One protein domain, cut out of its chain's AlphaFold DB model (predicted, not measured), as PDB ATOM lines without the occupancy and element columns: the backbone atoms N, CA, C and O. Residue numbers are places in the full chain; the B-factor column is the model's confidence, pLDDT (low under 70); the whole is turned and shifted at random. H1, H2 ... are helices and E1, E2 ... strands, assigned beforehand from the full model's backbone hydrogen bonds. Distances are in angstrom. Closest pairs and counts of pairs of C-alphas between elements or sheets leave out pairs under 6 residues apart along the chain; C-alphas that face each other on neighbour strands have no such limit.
ATOM      1  N   TYR A   3      36.656  -9.011 -22.024       92.88
ATOM      2  CA  TYR A   3      37.003  -7.951 -22.975       92.88
ATOM      3  C   TYR A   3      35.783  -7.576 -23.808       92.88
ATOM      4  O   TYR A   3      35.148  -8.449 -24.403       92.88
ATOM      5  N   ARG A   4      35.446  -6.286 -23.866       93.25
ATOM      6  CA  ARG A   4      34.359  -5.777 -24.714       93.25
ATOM      7  C   ARG A   4      34.911  -4.791 -25.724       93.25
ATOM      8  O   ARG A   4      35.594  -3.846 -25.351       93.25
ATOM      9  N   VAL A   5      34.611  -5.017 -26.998       90.75
ATOM     10  CA  VAL A   5      34.989  -4.105 -28.081       90.75
ATOM     11  C   VAL A   5      33.830  -3.141 -28.321       90.75
ATOM     12  O   VAL A   5      32.673  -3.560 -28.321       90.75
ATOM     13  N   SER A   6      34.122  -1.854 -28.498       89.69
ATOM     14  CA  SER A   6      33.111  -0.861 -28.868       89.69
ATOM     15  C   SER A   6      32.476  -1.186 -30.226       89.69
ATOM     16  O   SER A   6      33.099  -1.825 -31.071       89.69
ATOM     17  N   ALA A   7      31.251  -0.708 -30.469       85.50
ATOM     18  CA  ALA A   7      30.521  -0.970 -31.718       85.50
ATOM     19  C   ALA A   7      31.284  -0.516 -32.979       85.50
ATOM     20  O   ALA A   7      31.198  -1.150 -34.022       85.50
ATOM     21  N   ASN A   8      32.079   0.551 -32.866       85.94
ATOM     22  CA  ASN A   8      32.944   1.046 -33.941       85.94
ATOM     23  C   ASN A   8      34.302   0.318 -34.038       85.94
ATOM     24  O   ASN A   8      35.172   0.759 -34.781       85.94
ATOM     25  N   GLY A   9      34.539  -0.728 -33.242       84.00
ATOM     26  CA  GLY A   9      35.775  -1.515 -33.258       84.00
ATOM     27  C   GLY A   9      37.010  -0.825 -32.670       84.00
ATOM     28  O   GLY A   9      38.051  -1.469 -32.563       84.00
ATOM     29  N   ARG A  10      36.910   0.453 -32.284       87.06
ATOM     30  CA  ARG A  10      38.051   1.314 -31.942       87.06
ATOM     31  C   ARG A  10      38.616   1.086 -30.547       87.06
ATOM     32  O   ARG A  10      39.821   1.181 -30.356       87.06
ATOM     33  N   ARG A  11      37.760   0.809 -29.566       90.81
ATOM     34  CA  ARG A  11      38.161   0.712 -28.163       90.81
ATOM     35  C   ARG A  11      37.883  -0.665 -27.595       90.81
ATOM     36  O   ARG A  11      36.903  -1.312 -27.962       90.81
ATOM     37  N   VAL A  12      38.723  -1.077 -26.656       92.75
ATOM     38  CA  VAL A  12      38.536  -2.289 -25.857       92.75
ATOM     39  C   VAL A  12      38.413  -1.902 -24.396       92.75
ATOM     40  O   VAL A  12      39.258  -1.194 -23.862       92.75
ATOM     41  N   GLN A  13      37.357  -2.378 -23.754       94.25
ATOM     42  CA  GLN A  13      37.146  -2.280 -22.317       94.25
ATOM     43  C   GLN A  13      37.563  -3.593 -21.655       94.25
ATOM     44  O   GLN A  13      37.047  -4.660 -22.004       94.25
ATOM     45  N   CYS A  14      38.472  -3.502 -20.689       94.19
ATOM     46  CA  CYS A  14      38.968  -4.619 -19.892       94.19
ATOM     47  C   CYS A  14      38.220  -4.645 -18.551       94.19
ATOM     48  O   CYS A  14      38.391  -3.752 -17.719       94.19
ATOM     49  N   LEU A  15      37.363  -5.647 -18.354       94.00
ATOM     50  CA  LEU A  15      36.508  -5.802 -17.177       94.00
ATOM     51  C   LEU A  15      36.988  -6.984 -16.331       94.00
ATOM     52  O   LEU A  15      36.984  -8.128 -16.797       94.00
ATOM     53  N   ALA A  16      37.348  -6.731 -15.075       93.75
ATOM     54  CA  ALA A  16      37.749  -7.777 -14.140       93.75
ATOM     55  C   ALA A  16      36.631  -8.082 -13.130       93.75
ATOM     56  O   ALA A  16      35.978  -7.155 -12.637       93.75
ATOM     57  N   PRO A  17      36.396  -9.366 -12.801       92.19
ATOM     58  CA  PRO A  17      35.541  -9.728 -11.683       92.19
ATOM     59  C   PRO A  17      36.240  -9.359 -10.372       92.19
ATOM     60  O   PRO A  17      37.373  -9.763 -10.126       92.19
ATOM     61  N   MET A  18      35.557  -8.610  -9.516       89.06
ATOM     62  CA  MET A  18      36.019  -8.295  -8.172       89.06
ATOM     63  C   MET A  18      34.919  -8.581  -7.163       89.06
ATOM     64  O   MET A  18      33.755  -8.239  -7.377       89.06
ATOM     65  N   TYR A  19      35.300  -9.206  -6.055       89.31
ATOM     66  CA  TYR A  19      34.383  -9.473  -4.961       89.31
ATOM     67  C   TYR A  19      34.110  -8.188  -4.174       89.31
ATOM     68  O   TYR A  19      35.018  -7.590  -3.599       89.31
ATOM     69  N   ASP A  20      32.850  -7.766  -4.167       88.00
ATOM     70  CA  ASP A  20      32.338  -6.676  -3.346       88.00
ATOM     71  C   ASP A  20      31.950  -7.254  -1.978       88.00
ATOM     72  O   ASP A  20      30.990  -8.023  -1.869       88.00
ATOM     73  N   LYS A  21      32.730  -6.908  -0.945       89.56
ATOM     74  CA  LYS A  21      32.532  -7.405   0.424       89.56
ATOM     75  C   LYS A  21      31.242  -6.882   1.057       89.56
ATOM     76  O   LYS A  21      30.622  -7.618   1.818       89.56
ATOM     77  N   GLU A  22      30.826  -5.658   0.735       89.88
ATOM     78  CA  GLU A  22      29.629  -5.034   1.313       89.88
ATOM     79  C   GLU A  22      28.363  -5.684   0.757       89.88
ATOM     80  O   GLU A  22      27.479  -6.098   1.504       89.88
ATOM     81  N   ALA A  23      28.310  -5.859  -0.565       89.94
ATOM     82  CA  ALA A  23      27.176  -6.495  -1.230       89.94
ATOM     83  C   ALA A  23      27.279  -8.033  -1.301       89.94
ATOM     84  O   ALA A  23      26.417  -8.665  -1.913       89.94
ATOM     85  N   LYS A  24      28.341  -8.624  -0.733       93.81
ATOM     86  CA  LYS A  24      28.655 -10.066  -0.735       93.81
ATOM     87  C   LYS A  24      28.531 -10.734  -2.112       93.81
ATOM     88  O   LYS A  24      28.079 -11.874  -2.220       93.81
ATOM     89  N   ARG A  25      28.923 -10.038  -3.183       92.75
ATOM     90  CA  ARG A  25      28.769 -10.516  -4.570       92.75
ATOM     91  C   ARG A  25      29.935 -10.107  -5.456       92.75
ATOM     92  O   ARG A  25      30.559  -9.074  -5.242       92.75
ATOM     93  N   THR A  26      30.192 -10.873  -6.507       91.69
ATOM     94  CA  THR A  26      31.191 -10.511  -7.517       91.69
ATOM     95  C   THR A  26      30.596  -9.512  -8.506       91.69
ATOM     96  O   THR A  26      29.578  -9.791  -9.137       91.69
ATOM     97  N   ARG A  27      31.229  -8.345  -8.661       90.94
ATOM     98  CA  ARG A  27      30.886  -7.347  -9.683       90.94
ATOM     99  C   ARG A  27      31.977  -7.274 -10.739       90.94
ATOM    100  O   ARG A  27      33.140  -7.547 -10.462       90.94
ATOM    101  N   GLN A  28      31.614  -6.863 -11.945       93.00
ATOM    102  CA  GLN A  28      32.597  -6.510 -12.964       93.00
ATOM    103  C   GLN A  28      33.007  -5.050 -12.783       93.00
ATOM    104  O   GLN A  28      32.147  -4.171 -12.764       93.00
ATOM    105  N   LYS A  29      34.310  -4.789 -12.660       92.69
ATOM    106  CA  LYS A  29      34.857  -3.430 -12.633       92.69
ATOM    107  C   LYS A  29      35.687  -3.182 -13.884       92.69
ATOM    108  O   LYS A  29      36.436  -4.054 -14.321       92.69
ATOM    109  N   LEU A  30      35.544  -1.986 -14.447       93.25
ATOM    110  CA  LEU A  30      36.394  -1.507 -15.530       93.25
ATOM    111  C   LEU A  30      37.795  -1.233 -14.988       93.25
ATOM    112  O   LEU A  30      37.959  -0.435 -14.070       93.25
ATOM    113  N   VAL A  31      38.781  -1.924 -15.552       93.75
ATOM    114  CA  VAL A  31      40.189  -1.830 -15.152       93.75
ATOM    115  C   VAL A  31      40.952  -0.894 -16.080       93.75
ATOM    116  O   VAL A  31      41.734  -0.070 -15.615       93.75
ATOM    117  N   LEU A  32      40.705  -1.013 -17.386       93.25
ATOM    118  CA  LEU A  32      41.373  -0.229 -18.417       93.25
ATOM    119  C   LEU A  32      40.475  -0.086 -19.647       93.25
ATOM    120  O   LEU A  32      39.674  -0.972 -19.957       93.25
ATOM    121  N   THR A  33      40.628   1.030 -20.356       93.06
ATOM    122  CA  THR A  33      40.119   1.195 -21.719       93.06
ATOM    123  C   THR A  33      41.290   1.470 -22.647       93.06
ATOM    124  O   THR A  33      42.076   2.374 -22.387       93.06
ATOM    125  N   ILE A  34      41.384   0.701 -23.725       91.62
ATOM    126  CA  ILE A  34      42.457   0.778 -24.716       91.62
ATOM    127  C   ILE A  34      41.865   1.319 -26.015       91.62
ATOM    128  O   ILE A  34      40.843   0.804 -26.470       91.62
ATOM    129  N   ASP A  35      42.482   2.338 -26.616       90.88
ATOM    130  CA  ASP A  35      42.195   2.754 -27.994       90.88
ATOM    131  C   ASP A  35      43.159   2.018 -28.930       90.88
ATOM    132  O   ASP A  35      44.368   2.199 -28.857       90.88
ATOM    133  N   LEU A  36      42.628   1.143 -29.782       85.62
ATOM    134  CA  LEU A  36      43.423   0.261 -30.646       85.62
ATOM    135  C   LEU A  36      44.100   0.988 -31.807       85.62
ATOM    136  O   LEU A  36      44.897   0.385 -32.518       85.62
ATOM    137  N   TYR A  37      43.729   2.245 -32.030       83.25
ATOM    138  CA  TYR A  37      44.289   3.093 -33.074       83.25
ATOM    139  C   TYR A  37      45.199   4.180 -32.497       83.25
ATOM    140  O   TYR A  37      45.693   5.016 -33.251       83.25
ATOM    141  N   ASP A  38      45.405   4.198 -31.176       82.88
ATOM    142  CA  ASP A  38      46.441   5.036 -30.586       82.88
ATOM    143  C   ASP A  38      47.814   4.480 -31.013       82.88
ATOM    144  O   ASP A  38      48.055   3.282 -30.856       82.88
ATOM    145  N   PRO A  39      48.708   5.303 -31.591       74.62
ATOM    146  CA  PRO A  39      50.052   4.867 -31.964       74.62
ATOM    147  C   PRO A  39      50.954   4.541 -30.764       74.62
ATOM    148  O   PRO A  39      52.036   3.987 -30.953       74.62
ATOM    149  N   ARG A  40      50.563   4.909 -29.539       79.56
ATOM    150  CA  ARG A  40      51.293   4.541 -28.319       79.56
ATOM    151  C   ARG A  40      51.124   3.049 -28.047       79.56
ATOM    152  O   ARG A  40      50.046   2.515 -28.288       79.56
ATOM    153  N   ASP A  41      52.162   2.398 -27.514       74.12
ATOM    154  CA  ASP A  41      52.076   0.986 -27.122       74.12
ATOM    155  C   ASP A  41      50.889   0.803 -26.153       74.12
ATOM    156  O   ASP A  41      50.904   1.370 -25.055       74.12
ATOM    157  N   PRO A  42      49.835   0.065 -26.549       81.19
ATOM    158  CA  PRO A  42      48.632  -0.071 -25.742       81.19
ATOM    159  C   PRO A  42      48.825  -0.983 -24.523       81.19
ATOM    160  O   PRO A  42      47.863  -1.195 -23.779       81.19
ATOM    161  N   ARG A  43      50.018  -1.564 -24.330       88.31
ATOM    162  CA  ARG A  43      50.325  -2.490 -23.237       88.31
ATOM    163  C   ARG A  43      50.516  -1.730 -21.916       88.31
ATOM    164  O   ARG A  43      51.499  -1.004 -21.764       88.31
ATOM    165  N   PRO A  44      49.601  -1.892 -20.945       90.00
ATOM    166  CA  PRO A  44      49.687  -1.176 -19.680       90.00
ATOM    167  C   PRO A  44      50.721  -1.812 -18.746       90.00
ATOM    168  O   PRO A  44      50.787  -3.037 -18.613       90.00
ATOM    169  N   ALA A  45      51.455  -0.980 -18.012       91.75
ATOM    170  CA  ALA A  45      52.163  -1.431 -16.818       91.75
ATOM    171  C   ALA A  45      51.153  -1.761 -15.693       91.75
ATOM    172  O   ALA A  45      50.083  -1.139 -15.638       91.75
ATOM    173  N   PRO A  46      51.451  -2.699 -14.772       92.38
ATOM    174  CA  PRO A  46      50.548  -3.056 -13.673       92.38
ATOM    175  C   PRO A  46      50.074  -1.849 -12.850       92.38
ATOM    176  O   PRO A  46      48.924  -1.795 -12.420       92.38
ATOM    177  N   GLU A  47      50.926  -0.847 -12.655       91.31
ATOM    178  CA  GLU A  47      50.647   0.361 -11.873       91.31
ATOM    179  C   GLU A  47      49.628   1.288 -12.548       91.31
ATOM    180  O   GLU A  47      48.996   2.102 -11.879       91.31
ATOM    181  N   GLN A  48      49.439   1.156 -13.862       88.62
ATOM    182  CA  GLN A  48      48.514   1.976 -14.647       88.62
ATOM    183  C   GLN A  48      47.066   1.466 -14.577       88.62
ATOM    184  O   GLN A  48      46.149   2.130 -15.063       88.62
ATOM    185  N   LEU A  49      46.835   0.289 -13.986       90.94
ATOM    186  CA  LEU A  49      45.504  -0.301 -13.869       90.94
ATOM    187  C   LEU A  49      44.729   0.314 -12.695       90.94
ATOM    188  O   LEU A  49      45.182   0.316 -11.553       90.94
ATOM    189  N   ALA A  50      43.505   0.779 -12.960       87.44
ATOM    190  CA  ALA A  50      42.720   1.589 -12.021       87.44
ATOM    191  C   ALA A  50      42.121   0.821 -10.817       87.44
ATOM    192  O   ALA A  50      41.367   1.387 -10.019       87.44
ATOM    193  N   ALA A  51      42.367  -0.485 -10.698       88.31
ATOM    194  CA  ALA A  51      41.768  -1.334  -9.671       88.31
ATOM    195  C   ALA A  51      42.655  -2.538  -9.327       88.31
ATOM    196  O   ALA A  51      43.580  -2.855 -10.064       88.31
ATOM    197  N   GLY A  52      42.306  -3.241  -8.244       88.31
ATOM    198  CA  GLY A  52      42.936  -4.497  -7.830       88.31
ATOM    199  C   GLY A  52      44.137  -4.324  -6.901       88.31
ATOM    200  O   GLY A  52      44.685  -3.227  -6.763       88.31
ATOM    201  N   THR A  53      44.529  -5.418  -6.250       92.19
ATOM    202  CA  THR A  53      45.791  -5.513  -5.494       92.19
ATOM    203  C   THR A  53      46.993  -5.537  -6.449       92.19
ATOM    204  O   THR A  53      46.801  -5.771  -7.646       92.19
ATOM    205  N   PRO A  54      48.233  -5.307  -5.979       93.81
ATOM    206  CA  PRO A  54      49.423  -5.401  -6.830       93.81
ATOM    207  C   PRO A  54      49.514  -6.726  -7.602       93.81
ATOM    208  O   PRO A  54      49.756  -6.720  -8.803       93.81
ATOM    209  N   GLU A  55      49.218  -7.852  -6.952       92.44
ATOM    210  CA  GLU A  55      49.260  -9.186  -7.564       92.44
ATOM    211  C   GLU A  55      48.199  -9.331  -8.658       92.44
ATOM    212  O   GLU A  55      48.469  -9.845  -9.744       92.44
ATOM    213  N   GLN A  56      46.988  -8.831  -8.390       92.56
ATOM    214  CA  GLN A  56      45.900  -8.822  -9.365       92.56
ATOM    215  C   GLN A  56      46.243  -7.948 -10.567       92.56
ATOM    216  O   GLN A  56      46.027  -8.367 -11.700       92.56
ATOM    217  N   ARG A  57      46.814  -6.761 -10.338       94.00
ATOM    218  CA  ARG A  57      47.225  -5.855 -11.413       94.00
ATOM    219  C   ARG A  57      48.300  -6.475 -12.297       94.00
ATOM    220  O   ARG A  57      48.189  -6.387 -13.517       94.00
ATOM    221  N   THR A  58      49.277  -7.166 -11.716       94.94
ATOM    222  CA  THR A  58      50.302  -7.889 -12.481       94.94
ATOM    223  C   THR A  58      49.687  -8.987 -13.346       94.94
ATOM    224  O   THR A  58      49.964  -9.056 -14.544       94.94
ATOM    225  N   ALA A  59      48.796  -9.806 -12.778       93.62
ATOM    226  CA  ALA A  59      48.098 -10.848 -13.532       93.62
ATOM    227  C   ALA A  59      47.245 -10.260 -14.671       93.62
ATOM    228  O   ALA A  59      47.260 -10.754 -15.798       93.62
ATOM    229  N   TRP A  60      46.537  -9.165 -14.401       94.50
ATOM    230  CA  TRP A  60      45.689  -8.491 -15.377       94.50
ATOM    231  C   TRP A  60      46.478  -7.828 -16.499       94.50
ATOM    232  O   TRP A  60      46.078  -7.948 -17.654       94.50
ATOM    233  N   ALA A  61      47.598  -7.171 -16.198       94.44
ATOM    234  CA  ALA A  61      48.472  -6.586 -17.212       94.44
ATOM    235  C   ALA A  61      49.015  -7.662 -18.170       94.44
ATOM    236  O   ALA A  61      49.008  -7.472 -19.389       94.44
ATOM    237  N   ALA A  62      49.399  -8.827 -17.636       94.88
ATOM    238  CA  ALA A  62      49.818  -9.970 -18.442       94.88
ATOM    239  C   ALA A  62      48.677 -10.517 -19.323       94.88
ATOM    240  O   ALA A  62      48.876 -10.739 -20.519       94.88
ATOM    241  N   GLU A  63      47.466 -10.685 -18.773       94.88
ATOM    242  CA  GLU A  63      46.286 -11.102 -19.549       94.88
ATOM    243  C   GLU A  63      45.951 -10.107 -20.675       94.88
ATOM    244  O   GLU A  63      45.657 -10.529 -21.796       94.88
ATOM    245  N   ILE A  64      46.006  -8.799 -20.393       94.31
ATOM    246  CA  ILE A  64      45.741  -7.735 -21.371       94.31
ATOM    247  C   ILE A  64      46.774  -7.785 -22.498       94.31
ATOM    248  O   ILE A  64      46.405  -7.734 -23.671       94.31
ATOM    249  N   THR A  65      48.054  -7.932 -22.153       93.75
ATOM    250  CA  THR A  65      49.150  -8.017 -23.128       93.75
ATOM    251  C   THR A  65      48.959  -9.214 -24.052       93.75
ATOM    252  O   THR A  65      48.937  -9.055 -25.271       93.75
ATOM    253  N   LYS A  66      48.679 -10.392 -23.480       95.00
ATOM    254  CA  LYS A  66      48.382 -11.604 -24.251       95.00
ATOM    255  C   LYS A  66      47.202 -11.409 -25.208       95.00
ATOM    256  O   LYS A  66      47.277 -11.807 -26.369       95.00
ATOM    257  N   TYR A  67      46.117 -10.785 -24.748       93.12
ATOM    258  CA  TYR A  67      44.957 -10.496 -25.595       93.12
ATOM    259  C   TYR A  67      45.316  -9.597 -26.791       93.12
ATOM    260  O   TYR A  67      44.830  -9.826 -27.905       93.12
ATOM    261  N   LEU A  68      46.148  -8.575 -26.572       91.38
ATOM    262  CA  LEU A  68      46.600  -7.670 -27.630       91.38
ATOM    263  C   LEU A  68      47.464  -8.403 -28.662       91.38
ATOM    264  O   LEU A  68      47.224  -8.240 -29.859       91.38
ATOM    265  N   ASP A  69      48.377  -9.269 -28.217       91.00
ATOM    266  CA  ASP A  69      49.234 -10.067 -29.103       91.00
ATOM    267  C   ASP A  69      48.405 -11.021 -29.981       91.00
ATOM    268  O   ASP A  69      48.529 -11.028 -31.208       91.00
ATOM    269  N   GLU A  70      47.469 -11.767 -29.383       91.50
ATOM    270  CA  GLU A  70      46.557 -12.657 -30.119       91.50
ATOM    271  C   GLU A  70      45.676 -11.897 -31.121       91.50
ATOM    272  O   GLU A  70      45.264 -12.419 -32.164       91.50
ATOM    273  N   ARG A  71      45.319 -10.652 -30.802       87.75
ATOM    274  CA  ARG A  71      44.543  -9.800 -31.700       87.75
ATOM    275  C   ARG A  71      45.394  -9.295 -32.861       87.75
ATOM    276  O   ARG A  71      44.916  -9.331 -33.995       87.75
ATOM    277  N   GLN A  72      46.615  -8.843 -32.594       86.38
ATOM    278  CA  GLN A  72      47.547  -8.393 -33.623       86.38
ATOM    279  C   GLN A  72      47.875  -9.530 -34.593       86.38
ATOM    280  O   GLN A  72      47.836  -9.331 -35.806       86.38
TER     281      GLN A  72
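Overview. This is residues 3 to 72 of the 197 residues of an uncharacterized protein of Rhizobium meliloti (UniProt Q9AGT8). What shape appears? A long ribbon of E2 and E3, with short E1 beside E2 at one end, has helix H1 over one face and its other face bare. What is it made of? The printed part has 70 residues with three named strands, then one named helix: a mixed class in two layers, H1 on one face of the antiparallel sheet E1 - E2 - E3. It is only just compact, close to loose, with a radius of gyration of the C-alphas of 12.8 A and spans of 40 by 26 by 18 A.

Arrangement. How do the strands pair? E1, residues 3 to 5, E2, residues 11 to 20, and E3, residues 25 to 35, form a meander, each strand the antiparallel neighbour of the one before. N 4 and O 13, 2.9 A, and N 14 and O 32, 2.9 A, are within hydrogen-bond range. Where is the helix? H1, residues 54 to 72, is on the sheet at a height of 10.0 A, and the closest C-alphas of E2 and H1, Cys 14 and Ile 64, are 7.6 A apart. In H1 every O i to N i+4 pair is within hydrogen-bond range.

Along the chain. Where are the ends? C-alpha 3 of E1 is at (37.003, -7.951, -22.975), and C-alpha 72 of H1 at (47.547, -8.393, -33.623). How long are the elements? From first to last C-alpha, E1 measures 6.7 A, E2 26.5 A, E3 30.1 A and H1 27.0 A.

Size, cuts and confidence. How far does it reach? The two C-alphas farthest apart, of Lys 24 and Pro 39, are 40.7 A apart. What of links and confidence? Residues 36 to 53 form a long link, the printed part has no cut, and no printed residue is under 70 in pLDDT.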